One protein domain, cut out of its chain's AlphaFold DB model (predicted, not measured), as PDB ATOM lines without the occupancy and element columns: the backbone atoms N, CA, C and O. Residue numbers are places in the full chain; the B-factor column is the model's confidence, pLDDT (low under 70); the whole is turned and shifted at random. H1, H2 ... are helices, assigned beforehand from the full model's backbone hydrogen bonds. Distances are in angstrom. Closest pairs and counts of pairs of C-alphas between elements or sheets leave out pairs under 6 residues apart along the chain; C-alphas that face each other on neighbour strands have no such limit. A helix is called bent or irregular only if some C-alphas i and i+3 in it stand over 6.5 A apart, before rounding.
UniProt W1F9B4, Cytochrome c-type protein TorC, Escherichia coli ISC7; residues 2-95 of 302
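This is residues 2 to 95 of the 302 residues of the protein "Cytochrome c-type protein TorC" of Escherichia coli ISC7 (UniProt W1F9B4). The model is a loose, elongated string of helices with no packed core: H1 runs out, H2 folds back beside it without touching it, tiny H3 follows, and H4 lies at the far end. After H4, residues 78 to 95, with no named element, run back toward H2. The printed part has 94 residues with four named helices, H1 to H4 in that order, and no named strand; the class is all helix. The whole is loose, with a radius of gyration of the C-alphas of 16.7 A, and spans 51 by 31 by 18 A.

H1, residues 2 to 16, begins at C-alpha 2 (251.579, 261.370, 235.697) and is 21.3 A long. H2, residues 24 to 44, is the longest helix, 28.2 A from C-alpha 24 (276.050, 247.258, 241.186) to C-alpha 44. It has a kink of 56 degrees near residue 31 and is irregular: C-alphas 29 and 32 are 7.7 A apart. H3 is residues 48 to 51, 5.0 A long. H4, residues 66 to 77, is 16.8 A long and ends at C-alpha 77 (252.375, 246.337, 208.077).

H1 touches no helix, and H1 and H2 are apart. H2 and H3 are close but not clearly touching; their closest C-alphas, those of Met 42 and Ala 48, are 7.5 A apart. H4 is apart from H1, H2 and H3. In H1 and H4 every O i to N i+4 pair is within hydrogen-bond range, in H2 15 of 17; H3 is too short for such a pair.

The two C-alphas farthest apart, those of Ile 17 and Ala 62, are 51.5 A apart. The printed part has no cut. The link from H3 to H4, 14 residues, is long; H1 to H2 is short and H2 to H3 tight. Mean pLDDT of the printed part is 88.9, and no printed residue is under 70.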
ATOM      1  N   VAL A   2     251.537 261.634 234.237       82.94
ATOM      2  CA  VAL A   2     251.579 261.370 235.697       82.94
ATOM      3  C   VAL A   2     252.162 259.992 236.049       82.94
ATOM      4  O   VAL A   2     253.094 259.940 236.844       82.94
ATOM      5  N   LYS A   3     251.717 258.904 235.390       83.50
ATOM      6  CA  LYS A   3     252.266 257.533 235.557       83.50
ATOM      7  C   LYS A   3     253.802 257.511 235.480       83.50
ATOM      8  O   LYS A   3     254.458 257.009 236.381       83.50
ATOM      9  N   ARG A   4     254.379 258.186 234.476       83.00
ATOM     10  CA  ARG A   4     255.837 258.244 234.280       83.00
ATOM     11  C   ARG A   4     256.572 258.954 235.416       83.00
ATOM     12  O   ARG A   4     257.660 258.529 235.788       83.00
ATOM     13  N   LYS A   5     255.996 260.035 235.951       86.44
ATOM     14  CA  LYS A   5     256.582 260.742 237.096       86.44
ATOM     15  C   LYS A   5     256.573 259.859 238.344       86.44
ATOM     16  O   LYS A   5     257.566 259.838 239.052       86.44
ATOM     17  N   LEU A   6     255.502 259.095 238.569       89.56
ATOM     18  CA  LEU A   6     255.422 258.139 239.680       89.56
ATOM     19  C   LEU A   6     256.456 257.013 239.549       89.56
ATOM     20  O   LEU A   6     257.156 256.725 240.512       89.56
ATOM     21  N   GLU A   7     256.604 256.427 238.358       86.88
ATOM     22  CA  GLU A   7     257.620 255.396 238.088       86.88
ATOM     23  C   GLU A   7     259.044 255.923 238.313       86.88
ATOM     24  O   GLU A   7     259.836 255.280 238.993       86.88
ATOM     25  N   ALA A   8     259.355 257.121 237.805       87.75
ATOM     26  CA  ALA A   8     260.664 257.742 238.004       87.75
ATOM     27  C   ALA A   8     260.940 258.056 239.486       87.75
ATOM     28  O   ALA A   8     262.041 257.821 239.975       87.75
ATOM     29  N   SER A   9     259.936 258.540 240.224       92.31
ATOM     30  CA  SER A   9     260.054 258.740 241.673       92.31
ATOM     31  C   SER A   9     260.265 257.423 242.420       92.31
ATOM     32  O   SER A   9     261.013 257.392 243.395       92.31
ATOM     33  N   ASN A  10     259.644 256.332 241.965       91.25
ATOM     34  CA  ASN A  10     259.868 255.012 242.537       91.25
ATOM     35  C   ASN A  10     261.317 254.551 242.324       91.25
ATOM     36  O   ASN A  10     261.909 254.032 243.258       91.25
ATOM     37  N   ASP A  11     261.929 254.799 241.166       89.06
ATOM     38  CA  ASP A  11     263.340 254.446 240.942       89.06
ATOM     39  C   ASP A  11     264.280 255.198 241.909       89.06
ATOM     40  O   ASP A  11     265.188 254.602 242.495       89.06
ATOM     41  N   ILE A  12     264.010 256.486 242.168       92.56
ATOM     42  CA  ILE A  12     264.728 257.286 243.179       92.56
ATOM     43  C   ILE A  12     264.521 256.690 244.576       92.56
ATOM     44  O   ILE A  12     265.487 256.488 245.309       92.56
ATOM     45  N   TYR A  13     263.281 256.363 244.945       94.31
ATOM     46  CA  TYR A  13     262.971 255.738 246.231       94.31
ATOM     47  C   TYR A  13     263.703 254.399 246.408       94.31
ATOM     48  O   TYR A  13     264.320 254.162 247.446       94.31
ATOM     49  N   GLN A  14     263.688 253.539 245.388       93.94
ATOM     50  CA  GLN A  14     264.346 252.233 245.426       93.94
ATOM     51  C   GLN A  14     265.871 252.347 245.533       93.94
ATOM     52  O   GLN A  14     266.499 251.502 246.170       93.94
ATOM     53  N   THR A  15     266.453 253.400 244.958       92.62
ATOM     54  CA  THR A  15     267.893 253.671 245.032       92.62
ATOM     55  C   THR A  15     268.287 254.265 246.385       92.62
ATOM     56  O   THR A  15     269.183 253.758 247.040       92.62
ATOM     57  N   PHE A  16     267.621 255.327 246.841       94.88
ATOM     58  CA  PHE A  16     268.120 256.124 247.971       94.88
ATOM     59  C   PHE A  16     267.449 255.837 249.312       94.88
ATOM     60  O   PHE A  16     268.007 256.202 250.340       94.88
ATOM     61  N   ILE A  17     266.252 255.243 249.317       95.31
ATOM     62  CA  ILE A  17     265.472 255.015 250.543       95.31
ATOM     63  C   ILE A  17     265.381 253.524 250.856       95.31
ATOM     64  O   ILE A  17     265.690 253.101 251.965       95.31
ATOM     65  N   ALA A  18     264.965 252.713 249.882       94.00
ATOM     66  CA  ALA A  18     264.833 251.271 250.073       94.00
ATOM     67  C   ALA A  18     266.148 250.508 249.864       94.00
ATOM     68  O   ALA A  18     266.205 249.323 250.186       94.00
ATOM     69  N   HIS A  19     267.182 251.154 249.305       92.69
ATOM     70  CA  HIS A  19     268.494 250.548 249.054       92.69
ATOM     71  C   HIS A  19     268.398 249.199 248.318       92.69
ATOM     72  O   HIS A  19     269.065 248.223 248.666       92.69
ATOM     73  N   SER A  20     267.492 249.104 247.340       92.12
ATOM     74  CA  SER A  20     267.164 247.843 246.668       92.12
ATOM     75  C   SER A  20     267.894 247.657 245.337       92.12
ATOM     76  O   SER A  20     267.912 246.544 244.816       92.12
ATOM     77  N   ILE A  21     268.507 248.731 244.823       92.75
ATOM     78  CA  ILE A  21     269.321 248.796 243.593       92.75
ATOM     79  C   ILE A  21     270.521 249.754 243.744       92.75
ATOM     80  O   ILE A  21     271.051 250.257 242.762       92.75
ATOM     81  N   ASP A  22     270.922 250.065 244.977       93.44
ATOM     82  CA  ASP A  22     271.901 251.114 245.302       93.44
ATOM     83  C   ASP A  22     273.368 250.688 245.155       93.44
ATOM     84  O   ASP A  22     274.267 251.518 245.279       93.44
ATOM     85  N   THR A  23     273.614 249.412 244.857       94.94
ATOM     86  CA  THR A  23     274.937 248.886 244.501       94.94
ATOM     87  C   THR A  23     274.873 248.146 243.164       94.94
ATOM     88  O   THR A  23     273.798 247.652 242.798       94.94
ATOM     89  N   PRO A  24     276.000 248.020 242.433       92.56
ATOM     90  CA  PRO A  24     276.050 247.258 241.186       92.56
ATOM     91  C   PRO A  24     275.521 245.828 241.331       92.56
ATOM     92  O   PRO A  24     274.781 245.360 240.475       92.56
ATOM     93  N   GLU A  25     275.827 245.153 242.439       90.69
ATOM     94  CA  GLU A  25     275.415 243.770 242.693       90.69
ATOM     95  C   GLU A  25     273.898 243.665 242.885       90.69
ATOM     96  O   GLU A  25     273.255 242.778 242.325       90.69
ATOM     97  N   LYS A  26     273.305 244.593 243.649       91.12
ATOM     98  CA  LYS A  26     271.852 244.637 243.861       91.12
ATOM     99  C   LYS A  26     271.101 245.009 242.588       91.12
ATOM    100  O   LYS A  26     270.028 244.466 242.330       91.12
ATOM    101  N   PHE A  27     271.657 245.929 241.799       90.88
ATOM    102  CA  PHE A  27     271.105 246.275 240.496       90.88
ATOM    103  C   PHE A  27     271.160 245.078 239.543       90.88
ATOM    104  O   PHE A  27     270.138 244.737 238.953       90.88
ATOM    105  N   GLU A  28     272.307 244.398 239.446       87.88
ATOM    106  CA  GLU A  28     272.473 243.236 238.568       87.88
ATOM    107  C   GLU A  28     271.508 242.107 238.950       87.88
ATOM    108  O   GLU A  28     270.833 241.556 238.082       87.88
ATOM    109  N   ALA A  29     271.322 241.852 240.250       86.31
ATOM    110  CA  ALA A  29     270.362 240.868 240.757       86.31
ATOM    111  C   ALA A  29     268.897 241.160 240.369       86.31
ATOM    112  O   ALA A  29     268.065 240.254 240.376       86.31
ATOM    113  N   LYS A  30     268.563 242.414 240.037       88.56
ATOM    114  CA  LYS A  30     267.225 242.831 239.584       88.56
ATOM    115  C   LYS A  30     267.170 243.192 238.102       88.56
ATOM    116  O   LYS A  30     266.116 243.586 237.605       88.56
ATOM    117  N   ARG A  31     268.277 243.089 237.371       88.00
ATOM    118  CA  ARG A  31     268.397 243.678 236.035       88.00
ATOM    119  C   ARG A  31     267.435 243.066 235.020       88.00
ATOM    120  O   ARG A  31     266.906 243.807 234.197       88.00
ATOM    121  N   ALA A  32     267.174 241.759 235.102       84.44
ATOM    122  CA  ALA A  32     266.185 241.087 234.256       84.44
ATOM    123  C   ALA A  32     264.763 241.628 234.501       84.44
ATOM    124  O   ALA A  32     264.118 242.093 233.566       84.44
ATOM    125  N   GLU A  33     264.331 241.685 235.766       84.38
ATOM    126  CA  GLU A  33     263.026 242.228 236.185       84.38
ATOM    127  C   GLU A  33     262.845 243.690 235.730       84.38
ATOM    128  O   GLU A  33     261.817 244.077 235.169       84.38
ATOM    129  N   LEU A  34     263.877 244.518 235.924       88.88
ATOM    130  CA  LEU A  34     263.853 245.922 235.515       88.88
ATOM    131  C   LEU A  34     263.817 246.071 233.989       88.88
ATOM    132  O   LEU A  34     263.081 246.918 233.481       88.88
ATOM    133  N   ALA A  35     264.571 245.252 233.253       88.31
ATOM    134  CA  ALA A  35     264.563 245.262 231.794       88.31
ATOM    135  C   ALA A  35     263.191 244.862 231.232       88.31
ATOM    136  O   ALA A  35     262.680 245.551 230.350       88.31
ATOM    137  N   GLU A  36     262.558 243.821 231.778       84.19
ATOM    138  CA  GLU A  36     261.210 243.395 231.386       84.19
ATOM    139  C   GLU A  36     260.177 244.496 231.612       84.19
ATOM    140  O   GLU A  36     259.380 244.786 230.718       84.19
ATOM    141  N   ARG A  37     260.235 245.186 232.759       87.38
ATOM    142  CA  ARG A  37     259.360 246.331 233.049       87.38
ATOM    143  C   ARG A  37     259.531 247.455 232.022       87.38
ATOM    144  O   ARG A  37     258.550 248.021 231.536       87.38
ATOM    145  N   GLU A  38     260.773 247.777 231.671       89.44
ATOM    146  CA  GLU A  38     261.087 248.818 230.692       89.44
ATOM    147  C   GLU A  38     260.660 248.427 229.269       89.44
ATOM    148  O   GLU A  38     260.117 249.265 228.541       89.44
ATOM    149  N   TRP A  39     260.841 247.162 228.879       88.38
ATOM    150  CA  TRP A  39     260.383 246.626 227.595       88.38
ATOM    151  C   TRP A  39     258.865 246.577 227.501       88.38
ATOM    152  O   TRP A  39     258.321 247.007 226.485       88.38
ATOM    153  N   ALA A  40     258.173 246.137 228.553       88.31
ATOM    154  CA  ALA A  40     256.716 246.150 228.618       88.31
ATOM    155  C   ALA A  40     256.178 247.572 228.421       88.31
ATOM    156  O   ALA A  40     255.294 247.789 227.595       88.31
ATOM    157  N   ARG A  41     256.783 248.567 229.080       89.75
ATOM    158  CA  ARG A  41     256.433 249.980 228.886       89.75
ATOM    159  C   ARG A  41     256.698 250.457 227.454       89.75
ATOM    160  O   ARG A  41     255.866 251.153 226.874       89.75
ATOM    161  N   MET A  42     257.866 250.139 226.890       91.25
ATOM    162  CA  MET A  42     258.187 250.505 225.504       91.25
ATOM    163  C   MET A  42     257.252 249.812 224.507       91.25
ATOM    164  O   MET A  42     256.930 250.382 223.475       91.25
ATOM    165  N   LYS A  43     256.770 248.605 224.800       90.44
ATOM    166  CA  LYS A  43     255.760 247.931 223.985       90.44
ATOM    167  C   LYS A  43     254.384 248.578 224.127       90.44
ATOM    168  O   LYS A  43     253.763 248.874 223.113       90.44
ATOM    169  N   GLU A  44     253.953 248.885 225.353       91.31
ATOM    170  CA  GLU A  44     252.674 249.553 225.658       91.31
ATOM    171  C   GLU A  44     252.545 250.898 224.924       91.31
ATOM    172  O   GLU A  44     251.475 251.236 224.424       91.31
ATOM    173  N   ASN A  45     253.642 251.653 224.801       91.44
ATOM    174  CA  ASN A  45     253.665 252.918 224.061       91.44
ATOM    175  C   ASN A  45     254.130 252.790 222.599       91.44
ATOM    176  O   ASN A  45     254.462 253.800 221.975       91.44
ATOM    177  N   ASN A  46     254.176 251.566 222.066       92.00
ATOM    178  CA  ASN A  46     254.590 251.243 220.703       92.00
ATOM    179  C   ASN A  46     255.940 251.862 220.287       92.00
ATOM    180  O   ASN A  46     256.114 252.369 219.179       92.00
ATOM    181  N   SER A  47     256.913 251.863 221.194       93.50
ATOM    182  CA  SER A  47     258.251 252.419 220.998       93.50
ATOM    183  C   SER A  47     258.235 253.881 220.538       93.50
ATOM    184  O   SER A  47     259.066 254.287 219.726       93.50
ATOM    185  N   ALA A  48     257.313 254.699 221.064       91.94
ATOM    186  CA  ALA A  48     257.137 256.100 220.656       91.94
ATOM    187  C   ALA A  48     258.445 256.917 220.665       91.94
ATOM    188  O   ALA A  48     258.670 257.749 219.791       91.94
ATOM    189  N   THR A  49     259.330 256.646 221.628       89.06
ATOM    190  CA  THR A  49     260.652 257.296 221.731       89.06
ATOM    191  C   THR A  49     261.620 256.898 220.618       89.06
ATOM    192  O   THR A  49     262.407 257.727 220.181       89.06
ATOM    193  N   CYS A  50     261.557 255.664 220.117       90.88
ATOM    194  CA  CYS A  50     262.333 255.252 218.949       90.88
ATOM    195  C   CYS A  50     261.722 255.859 217.684       90.88
ATOM    196  O   CYS A  50     262.426 256.425 216.851       90.88
ATOM    197  N   ARG A  51     260.391 255.789 217.562       91.56
ATOM    198  CA  ARG A  51     259.640 256.218 216.375       91.56
ATOM    199  C   ARG A  51     259.645 257.724 216.136       91.56
ATOM    200  O   ARG A  51     259.386 258.135 215.010       91.56
ATOM    201  N   SER A  52     259.990 258.541 217.135       90.62
ATOM    202  CA  SER A  52     260.193 259.981 216.927       90.62
ATOM    203  C   SER A  52     261.293 260.276 215.905       90.62
ATOM    204  O   SER A  52     261.273 261.333 215.281       90.62
ATOM    205  N   CYS A  53     262.238 259.347 215.725       89.31
ATOM    206  CA  CYS A  53     263.287 259.424 214.707       89.31
ATOM    207  C   CYS A  53     263.253 258.237 213.724       89.31
ATOM    208  O   CYS A  53     263.646 258.391 212.573       89.31
ATOM    209  N   HIS A  54     262.756 257.071 214.147       87.94
ATOM    210  CA  HIS A  54     262.681 255.830 213.367       87.94
ATOM    211  C   HIS A  54     261.235 255.485 212.980       87.94
ATOM    212  O   HIS A  54     260.692 254.465 213.405       87.94
ATOM    213  N   ASN A  55     260.589 256.348 212.198       89.00
ATOM    214  CA  ASN A  55     259.265 256.056 211.649       89.00
ATOM    215  C   ASN A  55     259.388 255.080 210.466       89.00
ATOM    216  O   ASN A  55     260.214 255.312 209.585       89.00
ATOM    217  N   TYR A  56     258.560 254.031 210.429       89.69
ATOM    218  CA  TYR A  56     258.509 253.062 209.332       89.69
ATOM    219  C   TYR A  56     258.357 253.726 207.961       89.69
ATOM    220  O   TYR A  56     259.094 253.373 207.046       89.69
ATOM    221  N   ASP A  57     257.508 254.750 207.843       86.62
ATOM    222  CA  ASP A  57     257.277 255.447 206.569       86.62
ATOM    223  C   ASP A  57     258.499 256.249 206.093       86.62
ATOM    224  O   ASP A  57     258.642 256.547 204.910       86.62
ATOM    225  N   ALA A  58     259.393 256.608 207.019       88.75
ATOM    226  CA  ALA A  58     260.618 257.344 206.727       88.75
ATOM    227  C   ALA A  58     261.816 256.418 206.445       88.75
ATOM    228  O   ALA A  58     262.902 256.903 206.117       88.75
ATOM    229  N   MET A  59     261.658 255.095 206.590       88.56
ATOM    230  CA  MET A  59     262.737 254.141 206.348       88.56
ATOM    231  C   MET A  59     262.910 253.862 204.853       88.56
ATOM    232  O   MET A  59     262.002 253.399 204.167       88.56
ATOM    233  N   ASP A  60     264.127 254.058 204.349       90.19
ATOM    234  CA  ASP A  60     264.487 253.701 202.977       90.19
ATOM    235  C   ASP A  60     264.846 252.206 202.887       90.19
ATOM    236  O   ASP A  60     266.002 251.801 203.039       90.19
ATOM    237  N   HIS A  61     263.836 251.362 202.653       86.56
ATOM    238  CA  HIS A  61     264.008 249.909 202.546       86.56
ATOM    239  C   HIS A  61     264.918 249.474 201.387       86.56
ATOM    240  O   HIS A  61     265.425 248.356 201.419       86.56
ATOM    241  N   ALA A  62     265.147 250.322 200.376       88.44
ATOM    242  CA  ALA A  62     266.050 249.998 199.272       88.44
ATOM    243  C   ALA A  62     267.527 250.051 199.692       88.44
ATOM    244  O   ALA A  62     268.368 249.406 199.071       88.44
ATOM    245  N   LYS A  63     267.841 250.792 200.763       91.94
ATOM    246  CA  LYS A  63     269.191 250.881 201.345       91.94
ATOM    247  C   LYS A  63     269.438 249.885 202.473       91.94
ATOM    248  O   LYS A  63     270.557 249.782 202.968       91.94
ATOM    249  N   GLN A  64     268.405 249.169 202.906       90.56
ATOM    250  CA  GLN A  64     268.528 248.123 203.912       90.56
ATOM    251  C   GLN A  64     269.045 246.829 203.272       90.56
ATOM    252  O   GLN A  64     268.808 246.557 202.095       90.56
ATOM    253  N   HIS A  65     269.715 245.988 204.063       93.44
ATOM    254  CA  HIS A  65     270.023 244.622 203.639       93.44
ATOM    255  C   HIS A  65     268.717 243.899 203.238       93.44
ATOM    256  O   HIS A  65     267.726 244.056 203.958       93.44
ATOM    257  N   PRO A  66     268.672 243.094 202.155       92.19
ATOM    258  CA  PRO A  66     267.419 242.539 201.625       92.19
ATOM    259  C   PRO A  66     266.558 241.798 202.656       92.19
ATOM    260  O   PRO A  66     265.334 241.928 202.653       92.19
ATOM    261  N   GLU A  67     267.193 241.056 203.566       87.00
ATOM    262  CA  GLU A  67     266.488 240.359 204.648       87.00
ATOM    263  C   GLU A  67     265.877 241.335 205.662       87.00
ATOM    264  O   GLU A  67     264.702 241.223 205.999       87.00
ATOM    265  N   ALA A  68     266.639 242.349 206.085       87.75
ATOM    266  CA  ALA A  68     266.144 243.380 206.991       87.75
ATOM    267  C   ALA A  68     264.984 244.153 206.351       87.75
ATOM    268  O   ALA A  68     263.956 244.345 206.990       87.75
ATOM    269  N   ALA A  69     265.091 244.502 205.065       91.12
ATOM    270  CA  ALA A  69     264.013 245.143 204.320       91.12
ATOM    271  C   ALA A  69     262.736 244.288 204.288       91.12
ATOM    272  O   ALA A  69     261.634 244.819 204.409       91.12
ATOM    273  N   ARG A  70     262.864 242.963 204.131       89.62
ATOM    274  CA  ARG A  70     261.717 242.047 204.155       89.62
ATOM    275  C   ARG A  70     261.043 242.038 205.527       89.62
ATOM    276  O   ARG A  70     259.832 242.227 205.587       89.62
ATOM    277  N   GLN A  71     261.815 241.874 206.600       88.12
ATOM    278  CA  GLN A  71     261.282 241.850 207.967       88.12
ATOM    279  C   GLN A  71     260.667 243.196 208.365       88.12
ATOM    280  O   GLN A  71     259.568 243.248 208.907       88.12
ATOM    281  N   MET A  72     261.316 244.304 208.009       90.62
ATOM    282  CA  MET A  72     260.826 245.645 208.314       90.62
ATOM    283  C   MET A  72     259.519 245.990 207.594       90.62
ATOM    284  O   MET A  72     258.700 246.710 208.154       90.62
ATOM    285  N   LYS A  73     259.276 245.445 206.393       89.44
ATOM    286  CA  LYS A  73     257.971 245.571 205.718       89.44
ATOM    287  C   LYS A  73     256.854 244.859 206.481       89.44
ATOM    288  O   LYS A  73     255.745 245.383 206.544       89.44
ATOM    289  N   VAL A  74     257.139 243.689 207.055       88.12
ATOM    290  CA  VAL A  74     256.187 242.961 207.913       88.12
ATOM    291  C   VAL A  74     255.934 243.756 209.193       88.12
ATOM    292  O   VAL A  74     254.789 244.074 209.494       88.12
ATOM    293  N   ALA A  75     256.995 244.193 209.877       89.44
ATOM    294  CA  ALA A  75     256.887 245.001 211.090       89.44
ATOM    295  C   ALA A  75     256.100 246.306 210.872       89.44
ATOM    296  O   ALA A  75     255.298 246.691 211.725       89.44
ATOM    297  N   ALA A  76     256.288 246.965 209.723       90.31
ATOM    298  CA  ALA A  76     255.534 248.154 209.340       90.31
ATOM    299  C   ALA A  76     254.050 247.849 209.107       90.31
ATOM    300  O   ALA A  76     253.192 248.549 209.643       90.31
ATOM    301  N   LYS A  77     253.747 246.782 208.356       90.06
ATOM    302  CA  LYS A  77     252.375 246.337 208.077       90.06
ATOM    303  C   LYS A  77     251.611 246.004 209.361       90.06
ATOM    304  O   LYS A  77     250.468 246.423 209.511       90.06
ATOM    305  N   ASP A  78     252.253 245.287 210.275       89.00
ATOM    306  CA  ASP A  78     251.631 244.804 211.511       89.00
ATOM    307  C   ASP A  78     251.786 245.810 212.670       89.00
ATOM    308  O   ASP A  78     251.364 245.555 213.796       89.00
ATOM    309  N   ASN A  79     252.392 246.975 212.402       89.38
ATOM    310  CA  ASN A  79     252.691 248.029 213.368       89.38
ATOM    311  C   ASN A  79     253.412 247.525 214.639       89.38
ATOM    312  O   ASN A  79     253.160 248.022 215.739       89.38
ATOM    313  N   GLN A  80     254.335 246.573 214.489       89.25
ATOM    314  CA  GLN A  80     255.049 245.935 215.603       89.25
ATOM    315  C   GLN A  80     255.877 246.948 216.404       89.25
ATOM    316  O   GLN A  80     256.382 247.928 215.847       89.25
ATOM    317  N   SER A  81     256.052 246.732 217.708       91.50
ATOM    318  CA  SER A  81     256.902 247.599 218.524       91.50
ATOM    319  C   SER A  81     258.369 247.363 218.170       91.50
ATOM    320  O   SER A  81     258.794 246.228 217.980       91.50
ATOM    321  N   CYS A  82     259.192 248.415 218.137       89.75
ATOM    322  CA  CYS A  82     260.617 248.276 217.825       89.75
ATOM    323  C   CYS A  82     261.306 247.294 218.788       89.75
ATOM    324  O   CYS A  82     262.139 246.495 218.365       89.75
ATOM    325  N   ILE A  83     260.921 247.309 220.070       89.19
ATOM    326  CA  ILE A  83     261.511 246.424 221.085       89.19
ATOM    327  C   ILE A  83     261.111 244.959 220.925       89.19
ATOM    328  O   ILE A  83     261.698 244.126 221.605       89.19
ATOM    329  N   ASP A  84     260.147 244.619 220.065       85.31
ATOM    330  CA  ASP A  84     259.789 243.215 219.833       85.31
ATOM    331  C   ASP A  84     260.972 242.445 219.214       85.31
ATOM    332  O   ASP A  84     261.198 241.292 219.571       85.31
ATOM    333  N   CYS A  85     261.797 243.119 218.397       84.50
ATOM    334  CA  CYS A  85     263.008 242.550 217.787       84.50
ATOM    335  C   CYS A  85     264.310 243.240 218.235       84.50
ATOM    336  O   CYS A  85     265.373 242.627 218.219       84.50
ATOM    337  N   HIS A  86     264.266 244.517 218.625       87.06
ATOM    338  CA  HIS A  86     265.456 245.335 218.888       87.06
ATOM    339  C   HIS A  86     265.786 245.490 220.380       87.06
ATOM    340  O   HIS A  86     266.112 246.581 220.861       87.06
ATOM    341  N   LYS A  87     265.726 244.390 221.136       84.50
ATOM    342  CA  LYS A  87     266.216 244.361 222.522       84.50
ATOM    343  C   LYS A  87     267.742 244.330 222.515       84.50
ATOM    344  O   LYS A  87     268.357 243.673 221.687       84.50
ATOM    345  N   GLY A  88     268.359 245.056 223.441       80.75
ATOM    346  CA  GLY A  88     269.808 244.993 223.629       80.75
ATOM    347  C   GLY A  88     270.663 245.808 222.646       80.75
ATOM    348  O   GLY A  88     271.877 245.650 222.638       80.75
ATOM    349  N   ILE A  89     270.068 246.687 221.824       82.00
ATOM    350  CA  ILE A  89     270.838 247.546 220.899       82.00
ATOM    351  C   ILE A  89     271.705 248.554 221.655       82.00
ATOM    352  O   ILE A  89     272.892 248.694 221.380       82.00
ATOM    353  N   ALA A  90     271.093 249.298 222.578       80.88
ATOM    354  CA  ALA A  90     271.764 250.380 223.298       80.88
ATOM    355  C   ALA A  90     272.441 249.907 224.593       80.88
ATOM    356  O   ALA A  90     273.366 250.545 225.084       80.88
ATOM    357  N   HIS A  91     271.968 248.797 225.157       83.00
ATOM    358  CA  HIS A  91     272.425 248.267 226.436       83.00
ATOM    359  C   HIS A  91     272.654 246.770 226.303       83.00
ATOM    360  O   HIS A  91     271.911 246.101 225.596       83.00
ATOM    361  N   GLN A  92     273.628 246.227 227.026       84.00
ATOM    362  CA  GLN A  92     273.792 244.778 227.102       84.00
ATOM    363  C   GLN A  92     272.522 244.136 227.681       84.00
ATOM    364  O   GLN A  92     271.934 244.668 228.631       84.00
ATOM    365  N   LEU A  93     272.101 243.004 227.113       81.81
ATOM    366  CA  LEU A  93     270.994 242.229 227.666       81.81
ATOM    367  C   LEU A  93     271.388 241.673 229.042       81.81
ATOM    368  O   LEU A  93     272.543 241.276 229.221       81.81
ATOM    369  N   PRO A  94     270.469 241.668 230.022       80.56
ATOM    370  CA  PRO A  94     270.690 240.924 231.252       80.56
ATOM    371  C   PRO A  94     270.645 239.419 230.989       80.56
ATOM    372  O   PRO A  94     270.121 238.963 229.969       80.56
ATOM    373  N   ASP A  95     271.136 238.643 231.954       79.19
ATOM    374  CA  ASP A  95     270.828 237.219 232.004       79.19
ATOM    375  C   ASP A  95     269.330 237.030 232.284       79.19
ATOM    376  O   ASP A  95     268.866 237.077 233.428       79.19
TER     377      ASP A  95